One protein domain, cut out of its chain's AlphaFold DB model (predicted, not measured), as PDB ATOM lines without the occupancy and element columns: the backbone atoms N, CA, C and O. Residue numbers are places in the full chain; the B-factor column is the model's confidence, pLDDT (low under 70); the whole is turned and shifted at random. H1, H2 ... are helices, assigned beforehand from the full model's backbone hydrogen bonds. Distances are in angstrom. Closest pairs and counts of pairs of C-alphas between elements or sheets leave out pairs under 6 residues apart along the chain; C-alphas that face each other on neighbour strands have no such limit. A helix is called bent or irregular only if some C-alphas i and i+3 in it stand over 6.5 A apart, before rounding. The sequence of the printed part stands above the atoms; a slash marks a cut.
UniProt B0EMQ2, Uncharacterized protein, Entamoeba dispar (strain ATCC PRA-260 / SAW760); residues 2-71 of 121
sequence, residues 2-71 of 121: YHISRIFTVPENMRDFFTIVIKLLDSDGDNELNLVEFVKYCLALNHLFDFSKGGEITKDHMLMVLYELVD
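What this domain is: This is residues 2 to 71 of the 121 residues of an uncharacterized protein of Entamoeba dispar (strain ATCC PRA-260 / SAW760) (UniProt B0EMQ2). Two helices, H1 and H3, run side by side the same way as a narrow V that closes toward their last residues, and a third helix, H2, crosses over one side of this pair. The loop of residues 50 to 56, between H2 and H3, sticks out from this small three-helix body. The printed part has 70 residues with three named helices, in the order H1, H2, H3, and no named strand; its class is all helix. It is compact, with a radius of gyration of the C-alphas of 12.2 A and spans of 35 by 26 by 20 A.

How they stand to each other: H1, residues 12 to 25, and H2, residues 35 to 48, touch at a steep tilt of 65 degrees, opposite ways. The closest C-alphas are those of Leu 25 and Glu 37, 5.5 A apart; of H1, residue 25 alone touches H2. H1 touches H3, residues 59 to 70, at a shallow tilt of 19 degrees, the same way. H1 touches H3 with residues 21 to 25 alone, and H3 touches H1 with residues 66 to 70 alone; the closest C-alphas, those of Val 21 and Leu 66, are 6.5 A apart. H2 touches H3 with residues 44 to 48 alone, at a steep tilt of 53 degrees, opposite ways; the closest C-alphas are those of Ala 44 and Val 65, 6.2 A apart. The packing of the helices is only just mostly crossed, with 1 of 3 pairs at a shallow tilt. In H2 and H3 every O i to N i+4 pair is within hydrogen-bond range; in H1 8 of 10 are.

Where its parts are: H1 measures 20.2 A from C-alpha 12 at (101.000, 132.923, 73.045) to C-alpha 25. It is irregular: C-alphas 13 and 16 are 7.5 A apart. H2 measures 19.9 A and begins at C-alpha 35, (96.460, 146.922, 92.493). H3 measures 16.6 A and ends at C-alpha 70, (91.129, 153.868, 74.938).

The domain as a whole: The C-alphas of Asp 30 and Lys 53, the two farthest apart, are 35.8 A apart. The printed part has no cut, and both links are short. The mean pLDDT of the printed part is 70.1; residues 2 to 15 and 47 to 57 are under 70.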
ATOM      1  N   TYR A   2     104.157 141.165  94.165       32.69
ATOM      2  CA  TYR A   2     103.607 140.101  93.321       32.69
ATOM      3  C   TYR A   2     103.784 140.506  91.857       32.69
ATOM      4  O   TYR A   2     103.069 141.373  91.374       32.69
ATOM      5  N   HIS A   3     104.744 139.901  91.156       38.22
ATOM      6  CA  HIS A   3     104.892 140.098  89.715       38.22
ATOM      7  C   HIS A   3     103.750 139.372  88.992       38.22
ATOM      8  O   HIS A   3     103.723 138.142  88.922       38.22
ATOM      9  N   ILE A   4     102.791 140.140  88.476       43.50
ATOM     10  CA  ILE A   4     101.559 139.639  87.843       43.50
ATOM     11  C   ILE A   4     101.866 138.855  86.554       43.50
ATOM     12  O   ILE A   4     101.095 137.978  86.168       43.50
ATOM     13  N   SER A   5     103.062 139.037  85.977       39.84
ATOM     14  CA  SER A   5     103.608 138.200  84.896       39.84
ATOM     15  C   SER A   5     103.684 136.702  85.230       39.84
ATOM     16  O   SER A   5     103.839 135.883  84.328       39.84
ATOM     17  N   ARG A   6     103.561 136.322  86.513       38.56
ATOM     18  CA  ARG A   6     103.478 134.928  86.980       38.56
ATOM     19  C   ARG A   6     102.073 134.452  87.360       38.56
ATOM     20  O   ARG A   6     101.924 133.273  87.665       38.56
ATOM     21  N   ILE A   7     101.071 135.330  87.396       41.66
ATOM     22  CA  ILE A   7      99.723 134.992  87.892       41.66
ATOM     23  C   ILE A   7      98.825 134.483  86.755       41.66
ATOM     24  O   ILE A   7      97.980 133.623  86.989       41.66
ATOM     25  N   PHE A   8      99.056 134.932  85.519       41.34
ATOM     26  CA  PHE A   8      98.304 134.486  84.349       41.34
ATOM     27  C   PHE A   8      99.249 133.961  83.269       41.34
ATOM     28  O   PHE A   8     100.052 134.705  82.709       41.34
ATOM     29  N   THR A   9      99.146 132.670  82.951       44.22
ATOM     30  CA  THR A   9      99.756 132.118  81.737       44.22
ATOM     31  C   THR A   9      98.951 132.631  80.549       44.22
ATOM     32  O   THR A   9      97.885 132.102  80.243       44.22
ATOM     33  N   VAL A  10      99.433 133.694  79.910       50.62
ATOM     34  CA  VAL A  10      98.802 134.246  78.707       50.62
ATOM     35  C   VAL A  10      99.081 133.303  77.531       50.62
ATOM     36  O   VAL A  10     100.256 133.029  77.259       50.62
ATOM     37  N   PRO A  11      98.048 132.800  76.829       52.47
ATOM     38  CA  PRO A  11      98.231 132.044  75.592       52.47
ATOM     39  C   PRO A  11      99.098 132.833  74.602       52.47
ATOM     40  O   PRO A  11      98.913 134.041  74.463       52.47
ATOM     41  N   GLU A  12     100.050 132.195  73.912       58.84
ATOM     42  CA  GLU A  12     101.000 132.923  73.045       58.84
ATOM     43  C   GLU A  12     100.301 133.788  71.986       58.84
ATOM     44  O   GLU A  12     100.732 134.908  71.727       58.84
ATOM     45  N   ASN A  13      99.164 133.328  71.463       59.94
ATOM     46  CA  ASN A  13      98.330 134.052  70.501       59.94
ATOM     47  C   ASN A  13      97.632 135.304  71.070       59.94
ATOM     48  O   ASN A  13      97.023 136.053  70.312       59.94
ATOM     49  N   MET A  14      97.684 135.523  72.384       59.22
ATOM     50  CA  MET A  14      97.108 136.683  73.076       59.22
ATOM     51  C   MET A  14      98.174 137.573  73.726       59.22
ATOM     52  O   MET A  14      97.830 138.569  74.363       59.22
ATOM     53  N   ARG A  15      99.465 137.242  73.582       66.00
ATOM     54  CA  ARG A  15     100.555 137.972  74.243       66.00
ATOM     55  C   ARG A  15     100.623 139.435  73.805       66.00
ATOM     56  O   ARG A  15     100.761 140.307  74.662       66.00
ATOM     57  N   ASP A  16     100.483 139.705  72.511       70.00
ATOM     58  CA  ASP A  16     100.527 141.073  71.981       70.00
ATOM     59  C   ASP A  16      99.348 141.898  72.507       70.00
ATOM     60  O   ASP A  16      99.535 143.016  72.979       70.00
ATOM     61  N   PHE A  17      98.153 141.305  72.546       70.69
ATOM     62  CA  PHE A  17      96.963 141.936  73.116       70.69
ATOM     63  C   PHE A  17      97.145 142.272  74.606       70.69
ATOM     64  O   PHE A  17      96.940 143.411  75.017       70.69
ATOM     65  N   PHE A  18      97.588 141.305  75.416       70.75
ATOM     66  CA  PHE A  18      97.836 141.532  76.844       70.75
ATOM     67  C   PHE A  18      98.924 142.578  77.085       70.75
ATOM     68  O   PHE A  18      98.829 143.351  78.033       70.75
ATOM     69  N   THR A  19      99.935 142.636  76.218       76.00
ATOM     70  CA  THR A  19     100.986 143.657  76.296       76.00
ATOM     71  C   THR A  19     100.408 145.054  76.086       76.00
ATOM     72  O   THR A  19     100.754 145.972  76.824       76.00
ATOM     73  N   ILE A  20      99.507 145.219  75.114       76.19
ATOM     74  CA  ILE A  20      98.829 146.496  74.857       76.19
ATOM     75  C   ILE A  20      97.958 146.895  76.050       76.19
ATOM     76  O   ILE A  20      98.046 148.027  76.514       76.19
ATOM     77  N   VAL A  21      97.162 145.961  76.577       78.31
ATOM     78  CA  VAL A  21      96.294 146.216  77.735       78.31
ATOM     79  C   VAL A  21      97.101 146.625  78.964       78.31
ATOM     80  O   VAL A  21      96.759 147.615  79.600       78.31
ATOM     81  N   ILE A  22      98.196 145.925  79.275       77.00
ATOM     82  CA  ILE A  22      99.063 146.286  80.407       77.00
ATOM     83  C   ILE A  22      99.609 147.705  80.231       77.00
ATOM     84  O   ILE A  22      99.510 148.500  81.157       77.00
ATOM     85  N   LYS A  23     100.098 148.054  79.036       79.50
ATOM     86  CA  LYS A  23     100.602 149.404  78.747       79.50
ATOM     87  C   LYS A  23      99.538 150.500  78.851       79.50
ATOM     88  O   LYS A  23      99.877 151.643  79.123       79.50
ATOM     89  N   LEU A  24      98.272 150.184  78.578       80.38
ATOM     90  CA  LEU A  24      97.171 151.145  78.712       80.38
ATOM     91  C   LEU A  24      96.730 151.331  80.163       80.38
ATOM     92  O   LEU A  24      96.288 152.416  80.534       80.38
ATOM     93  N   LEU A  25      96.834 150.275  80.969       81.38
ATOM     94  CA  LEU A  25      96.492 150.305  82.387       81.38
ATOM     95  C   LEU A  25      97.574 150.973  83.234       81.38
ATOM     96  O   LEU A  25      97.210 151.636  84.206       81.38
ATOM     97  N   ASP A  26      98.841 150.803  82.846       80.94
ATOM     98  CA  ASP A  26     100.026 151.443  83.427       80.94
ATOM     99  C   ASP A  26      99.909 152.970  83.296       80.94
ATOM    100  O   ASP A  26     100.270 153.602  82.299       80.94
ATOM    101  N   SER A  27      99.262 153.558  84.294       75.81
ATOM    102  CA  SER A  27      98.835 154.950  84.286       75.81
ATOM    103  C   SER A  27      99.974 155.869  84.715       75.81
ATOM    104  O   SER A  27      99.975 157.047  84.339       75.81
ATOM    105  N   ASP A  28     100.896 155.356  85.533       77.25
ATOM    106  CA  ASP A  28     102.053 156.079  86.056       77.25
ATOM    107  C   ASP A  28     103.348 155.827  85.259       77.25
ATOM    108  O   ASP A  28     104.309 156.591  85.406       77.25
ATOM    109  N   GLY A  29     103.334 154.876  84.322       76.31
ATOM    110  CA  GLY A  29     104.422 154.590  83.392       76.31
ATOM    111  C   GLY A  29     105.590 153.858  84.048       76.31
ATOM    112  O   GLY A  29     106.716 153.933  83.533       76.31
ATOM    113  N   ASP A  30     105.365 153.210  85.194       79.81
ATOM    114  CA  ASP A  30     106.406 152.510  85.943       79.81
ATOM    115  C   ASP A  30     106.714 151.103  85.388       79.81
ATOM    116  O   ASP A  30     107.694 150.472  85.798       79.81
ATOM    117  N   ASN A  31     105.991 150.675  84.343       71.81
ATOM    118  CA  ASN A  31     106.035 149.349  83.715       71.81
ATOM    119  C   ASN A  31     105.651 148.201  84.660       71.81
ATOM    120  O   ASN A  31     105.880 147.025  84.337       71.81
ATOM    121  N   GLU A  32     105.070 148.511  85.811       77.12
ATOM    122  CA  GLU A  32     104.388 147.573  86.679       77.12
ATOM    123  C   GLU A  32     102.869 147.763  86.538       77.12
ATOM    124  O   GLU A  32     102.372 148.691  85.919       77.12
ATOM    125  N   LEU A  33     102.108 146.785  87.026       76.75
ATOM    126  CA  LEU A  33     100.657 146.904  87.115       76.75
ATOM    127  C   LEU A  33     100.318 146.809  88.594       76.75
ATOM    128  O   LEU A  33     100.419 145.737  89.202       76.75
ATOM    129  N   ASN A  34      99.975 147.935  89.202       79.62
ATOM    130  CA  ASN A  34      99.645 147.981  90.616       79.62
ATOM    131  C   ASN A  34      98.187 147.541  90.863       79.62
ATOM    132  O   ASN A  34      97.402 147.293  89.945       79.62
ATOM    133  N   LEU A  35      97.799 147.405  92.136       78.12
ATOM    134  CA  LEU A  35      96.460 146.922  92.493       78.12
ATOM    135  C   LEU A  35      95.345 147.841  91.969       78.12
ATOM    136  O   LEU A  35      94.280 147.349  91.607       78.12
ATOM    137  N   VAL A  36      95.573 149.155  91.928       81.88
ATOM    138  CA  VAL A  36      94.574 150.122  91.452       81.88
ATOM    139  C   VAL A  36      94.349 149.945  89.952       81.88
ATOM    140  O   VAL A  36      93.205 149.903  89.501       81.88
ATOM    141  N   GLU A  37      95.419 149.785  89.186       79.94
ATOM    142  CA  GLU A  37      95.362 149.574  87.737       79.94
ATOM    143  C   GLU A  37      94.766 148.207  87.391       79.94
ATOM    144  O   GLU A  37      93.905 148.099  86.519       79.94
ATOM    145  N   PHE A  38      95.123 147.170  88.150       78.00
ATOM    146  CA  PHE A  38      94.518 145.849  88.014       78.00
ATOM    147  C   PHE A  38      93.011 145.859  88.325       78.00
ATOM    148  O   PHE A  38      92.227 145.225  87.622       78.00
ATOM    149  N   VAL A  39      92.571 146.607  89.342       79.44
ATOM    150  CA  VAL A  39      91.140 146.730  89.663       79.44
ATOM    151  C   VAL A  39      90.372 147.419  88.533       79.44
ATOM    152  O   VAL A  39      89.275 146.967  88.214       79.44
ATOM    153  N   LYS A  40      90.935 148.446  87.877       75.12
ATOM    154  CA  LYS A  40      90.304 149.073  86.696       75.12
ATOM    155  C   LYS A  40      90.061 148.054  85.581       75.12
ATOM    156  O   LYS A  40      88.963 148.000  85.035       75.12
ATOM    157  N   TYR A  41      91.044 147.198  85.308       75.75
ATOM    158  CA  TYR A  41      90.900 146.102  84.348       75.75
ATOM    159  C   TYR A  41      89.800 145.113  84.740       75.75
ATOM    160  O   TYR A  41      88.966 144.751  83.914       75.75
ATOM    161  N   CYS A  42      89.755 144.696  86.009       72.44
ATOM    162  CA  CYS A  42      88.701 143.806  86.494       72.44
ATOM    163  C   CYS A  42      87.309 144.442  86.416       72.44
ATOM    164  O   CYS A  42      86.345 143.729  86.152       72.44
ATOM    165  N   LEU A  43      87.190 145.754  86.638       74.69
ATOM    166  CA  LEU A  43      85.926 146.474  86.490       74.69
ATOM    167  C   LEU A  43      85.480 146.508  85.027       74.69
ATOM    168  O   LEU A  43      84.345 146.124  84.764       74.69
ATOM    169  N   ALA A  44      86.370 146.861  84.094       72.88
ATOM    170  CA  ALA A  44      86.083 146.811  82.655       72.88
ATOM    171  C   ALA A  44      85.637 145.400  82.230       72.88
ATOM    172  O   ALA A  44      84.572 145.210  81.652       72.88
ATOM    173  N   LEU A  45      86.372 144.363  82.648       72.44
ATOM    174  CA  LEU A  45      85.963 142.977  82.410       72.44
ATOM    175  C   LEU A  45      84.602 142.641  83.029       72.44
ATOM    176  O   LEU A  45      83.787 141.993  82.392       72.44
ATOM    177  N   ASN A  46      84.322 143.040  84.267       70.00
ATOM    178  CA  ASN A  46      83.061 142.686  84.922       70.00
ATOM    179  C   ASN A  46      81.851 143.434  84.332       70.00
ATOM    180  O   ASN A  46      80.739 142.919  84.374       70.00
ATOM    181  N   HIS A  47      82.057 144.634  83.783       69.25
ATOM    182  CA  HIS A  47      81.027 145.353  83.030       69.25
ATOM    183  C   HIS A  47      80.707 144.664  81.700       69.25
ATOM    184  O   HIS A  47      79.543 144.613  81.298       69.25
ATOM    185  N   LEU A  48      81.724 144.098  81.053       67.88
ATOM    186  CA  LEU A  48      81.611 143.490  79.730       67.88
ATOM    187  C   LEU A  48      81.250 142.000  79.755       67.88
ATOM    188  O   LEU A  48      80.689 141.481  78.789       67.88
ATOM    189  N   PHE A  49      81.549 141.305  80.852       68.81
ATOM    190  CA  PHE A  49      81.357 139.869  80.982       68.81
ATOM    191  C   PHE A  49      80.498 139.522  82.190       68.81
ATOM    192  O   PHE A  49      80.875 139.717  83.344       68.81
ATOM    193  N   ASP A  50      79.378 138.859  81.919       66.56
ATOM    194  CA  ASP A  50      78.628 138.152  82.947       66.56
ATOM    195  C   ASP A  50      79.312 136.810  83.252       66.56
ATOM    196  O   ASP A  50      78.940 135.753  82.732       66.56
ATOM    197  N   PHE A  51      80.340 136.849  84.106       61.28
ATOM    198  CA  PHE A  51      81.072 135.654  84.543       61.28
ATOM    199  C   PHE A  51      80.170 134.608  85.224       61.28
ATOM    200  O   PHE A  51      80.559 133.445  85.322       61.28
ATOM    201  N   SER A  52      78.956 134.983  85.655       60.06
ATOM    202  CA  SER A  52      77.996 134.047  86.252       60.06
ATOM    203  C   SER A  52      77.375 133.087  85.232       60.06
ATOM    204  O   SER A  52      76.889 132.021  85.611       60.06
ATOM    205  N   LYS A  53      77.422 133.425  83.936       59.34
ATOM    206  CA  LYS A  53      76.795 132.636  82.867       59.34
ATOM    207  C   LYS A  53      77.696 131.590  82.227       59.34
ATOM    208  O   LYS A  53      77.185 130.809  81.433       59.34
ATOM    209  N   GLY A  54      78.981 131.538  82.589       54.16
ATOM    210  CA  GLY A  54      79.935 130.565  82.050       54.16
ATOM    211  C   GLY A  54      80.034 130.645  80.524       54.16
ATOM    212  O   GLY A  54      79.339 129.929  79.812       54.16
ATOM    213  N   GLY A  55      80.899 131.520  80.014       62.53
ATOM    214  CA  GLY A  55      81.126 131.701  78.580       62.53
ATOM    215  C   GLY A  55      82.609 131.779  78.237       62.53
ATOM    216  O   GLY A  55      83.441 132.079  79.094       62.53
ATOM    217  N   GLU A  56      82.940 131.499  76.978       67.88
ATOM    218  CA  GLU A  56      84.296 131.679  76.461       67.88
ATOM    219  C   GLU A  56      84.578 133.161  76.186       67.88
ATOM    220  O   GLU A  56      83.743 133.904  75.661       67.88
ATOM    221  N   ILE A  57      85.789 133.597  76.527       69.12
ATOM    222  CA  ILE A  57      86.284 134.922  76.163       69.12
ATOM    223  C   ILE A  57      86.615 134.914  74.666       69.12
ATOM    224  O   ILE A  57      87.537 134.225  74.232       69.12
ATOM    225  N   THR A  58      85.856 135.674  73.873       75.19
ATOM    226  CA  THR A  58      86.057 135.812  72.427       75.19
ATOM    227  C   THR A  58      87.017 136.962  72.112       75.19
ATOM    228  O   THR A  58      87.285 137.823  72.954       75.19
ATOM    229  N   LYS A  59      87.514 137.005  70.867       75.75
ATOM    230  CA  LYS A  59      88.321 138.129  70.364       75.75
ATOM    231  C   LYS A  59      87.572 139.460  70.483       75.75
ATOM    232  O   LYS A  59      88.172 140.444  70.898       75.75
ATOM    233  N   ASP A  60      86.280 139.479  70.173       80.69
ATOM    234  CA  ASP A  60      85.468 140.699  70.219       80.69
ATOM    235  C   ASP A  60      85.329 141.224  71.641       80.69
ATOM    236  O   ASP A  60      85.458 142.425  71.863       80.69
ATOM    237  N   HIS A  61      85.163 140.338  72.625       78.00
ATOM    238  CA  HIS A  61      85.128 140.781  74.011       78.00
ATOM    239  C   HIS A  61      86.464 141.398  74.458       78.00
ATOM    240  O   HIS A  61      86.480 142.381  75.191       78.00
ATOM    241  N   MET A  62      87.587 140.853  73.987       77.31
ATOM    242  CA  MET A  62      88.910 141.420  74.253       77.31
ATOM    243  C   MET A  62      89.075 142.783  73.568       77.31
ATOM    244  O   MET A  62      89.499 143.746  74.201       77.31
ATOM    245  N   LEU A  63      88.669 142.912  72.304       83.19
ATOM    246  CA  LEU A  63      88.680 144.202  71.608       83.19
ATOM    247  C   LEU A  63      87.789 145.240  72.294       83.19
ATOM    248  O   LEU A  63      88.137 146.413  72.295       83.19
ATOM    249  N   MET A  64      86.679 144.818  72.897       85.81
ATOM    250  CA  MET A  64      85.776 145.703  73.631       85.81
ATOM    251  C   MET A  64      86.411 146.231  74.921       85.81
ATOM    252  O   MET A  64      86.339 147.426  75.177       85.81
ATOM    253  N   VAL A  65      87.129 145.389  75.675       83.50
ATOM    254  CA  VAL A  65      87.935 145.852  76.825       83.50
ATOM    255  C   VAL A  65      88.968 146.878  76.372       83.50
ATOM    256  O   VAL A  65      89.164 147.901  77.015       83.50
ATOM    257  N   LEU A  66      89.645 146.604  75.257       85.00
ATOM    258  CA  LEU A  66      90.648 147.513  74.718       85.00
ATOM    259  C   LEU A  66      90.032 148.847  74.281       85.00
ATOM    260  O   LEU A  66      90.616 149.890  74.540       85.00
ATOM    261  N   TYR A  67      88.852 148.805  73.664       89.25
ATOM    262  CA  TYR A  67      88.092 149.982  73.269       89.25
ATOM    263  C   TYR A  67      87.738 150.859  74.477       89.25
ATOM    264  O   TYR A  67      88.060 152.041  74.474       89.25
ATOM    265  N   GLU A  68      87.186 150.270  75.543       88.31
ATOM    266  CA  GLU A  68      86.868 150.992  76.786       88.31
ATOM    267  C   GLU A  68      88.106 151.570  77.482       88.31
ATOM    268  O   GLU A  68      88.021 152.593  78.150       88.31
ATOM    269  N   LEU A  69      89.274 150.935  77.347       86.31
ATOM    270  CA  LEU A  69      90.519 151.475  77.903       86.31
ATOM    271  C   LEU A  69      91.076 152.653  77.092       86.31
ATOM    272  O   LEU A  69      91.859 153.439  77.628       86.31
ATOM    273  N   VAL A  70      90.726 152.752  75.806       89.44
ATOM    274  CA  VAL A  70      91.129 153.868  74.938       89.44
ATOM    275  C   VAL A  70      90.161 155.048  75.059       89.44
ATOM    276  O   VAL A  70      90.626 156.184  75.017       89.44
ATOM    277  N   ASP A  71      88.867 154.780  75.241       91.50
ATOM    278  CA  ASP A  71      87.810 155.760  75.534       91.50
ATOM    279  C   ASP A  71      87.915 156.245  76.993       91.50
ATOM    280  O   ASP A  71      87.349 155.676  77.927       91.50
TER     281      ASP A  71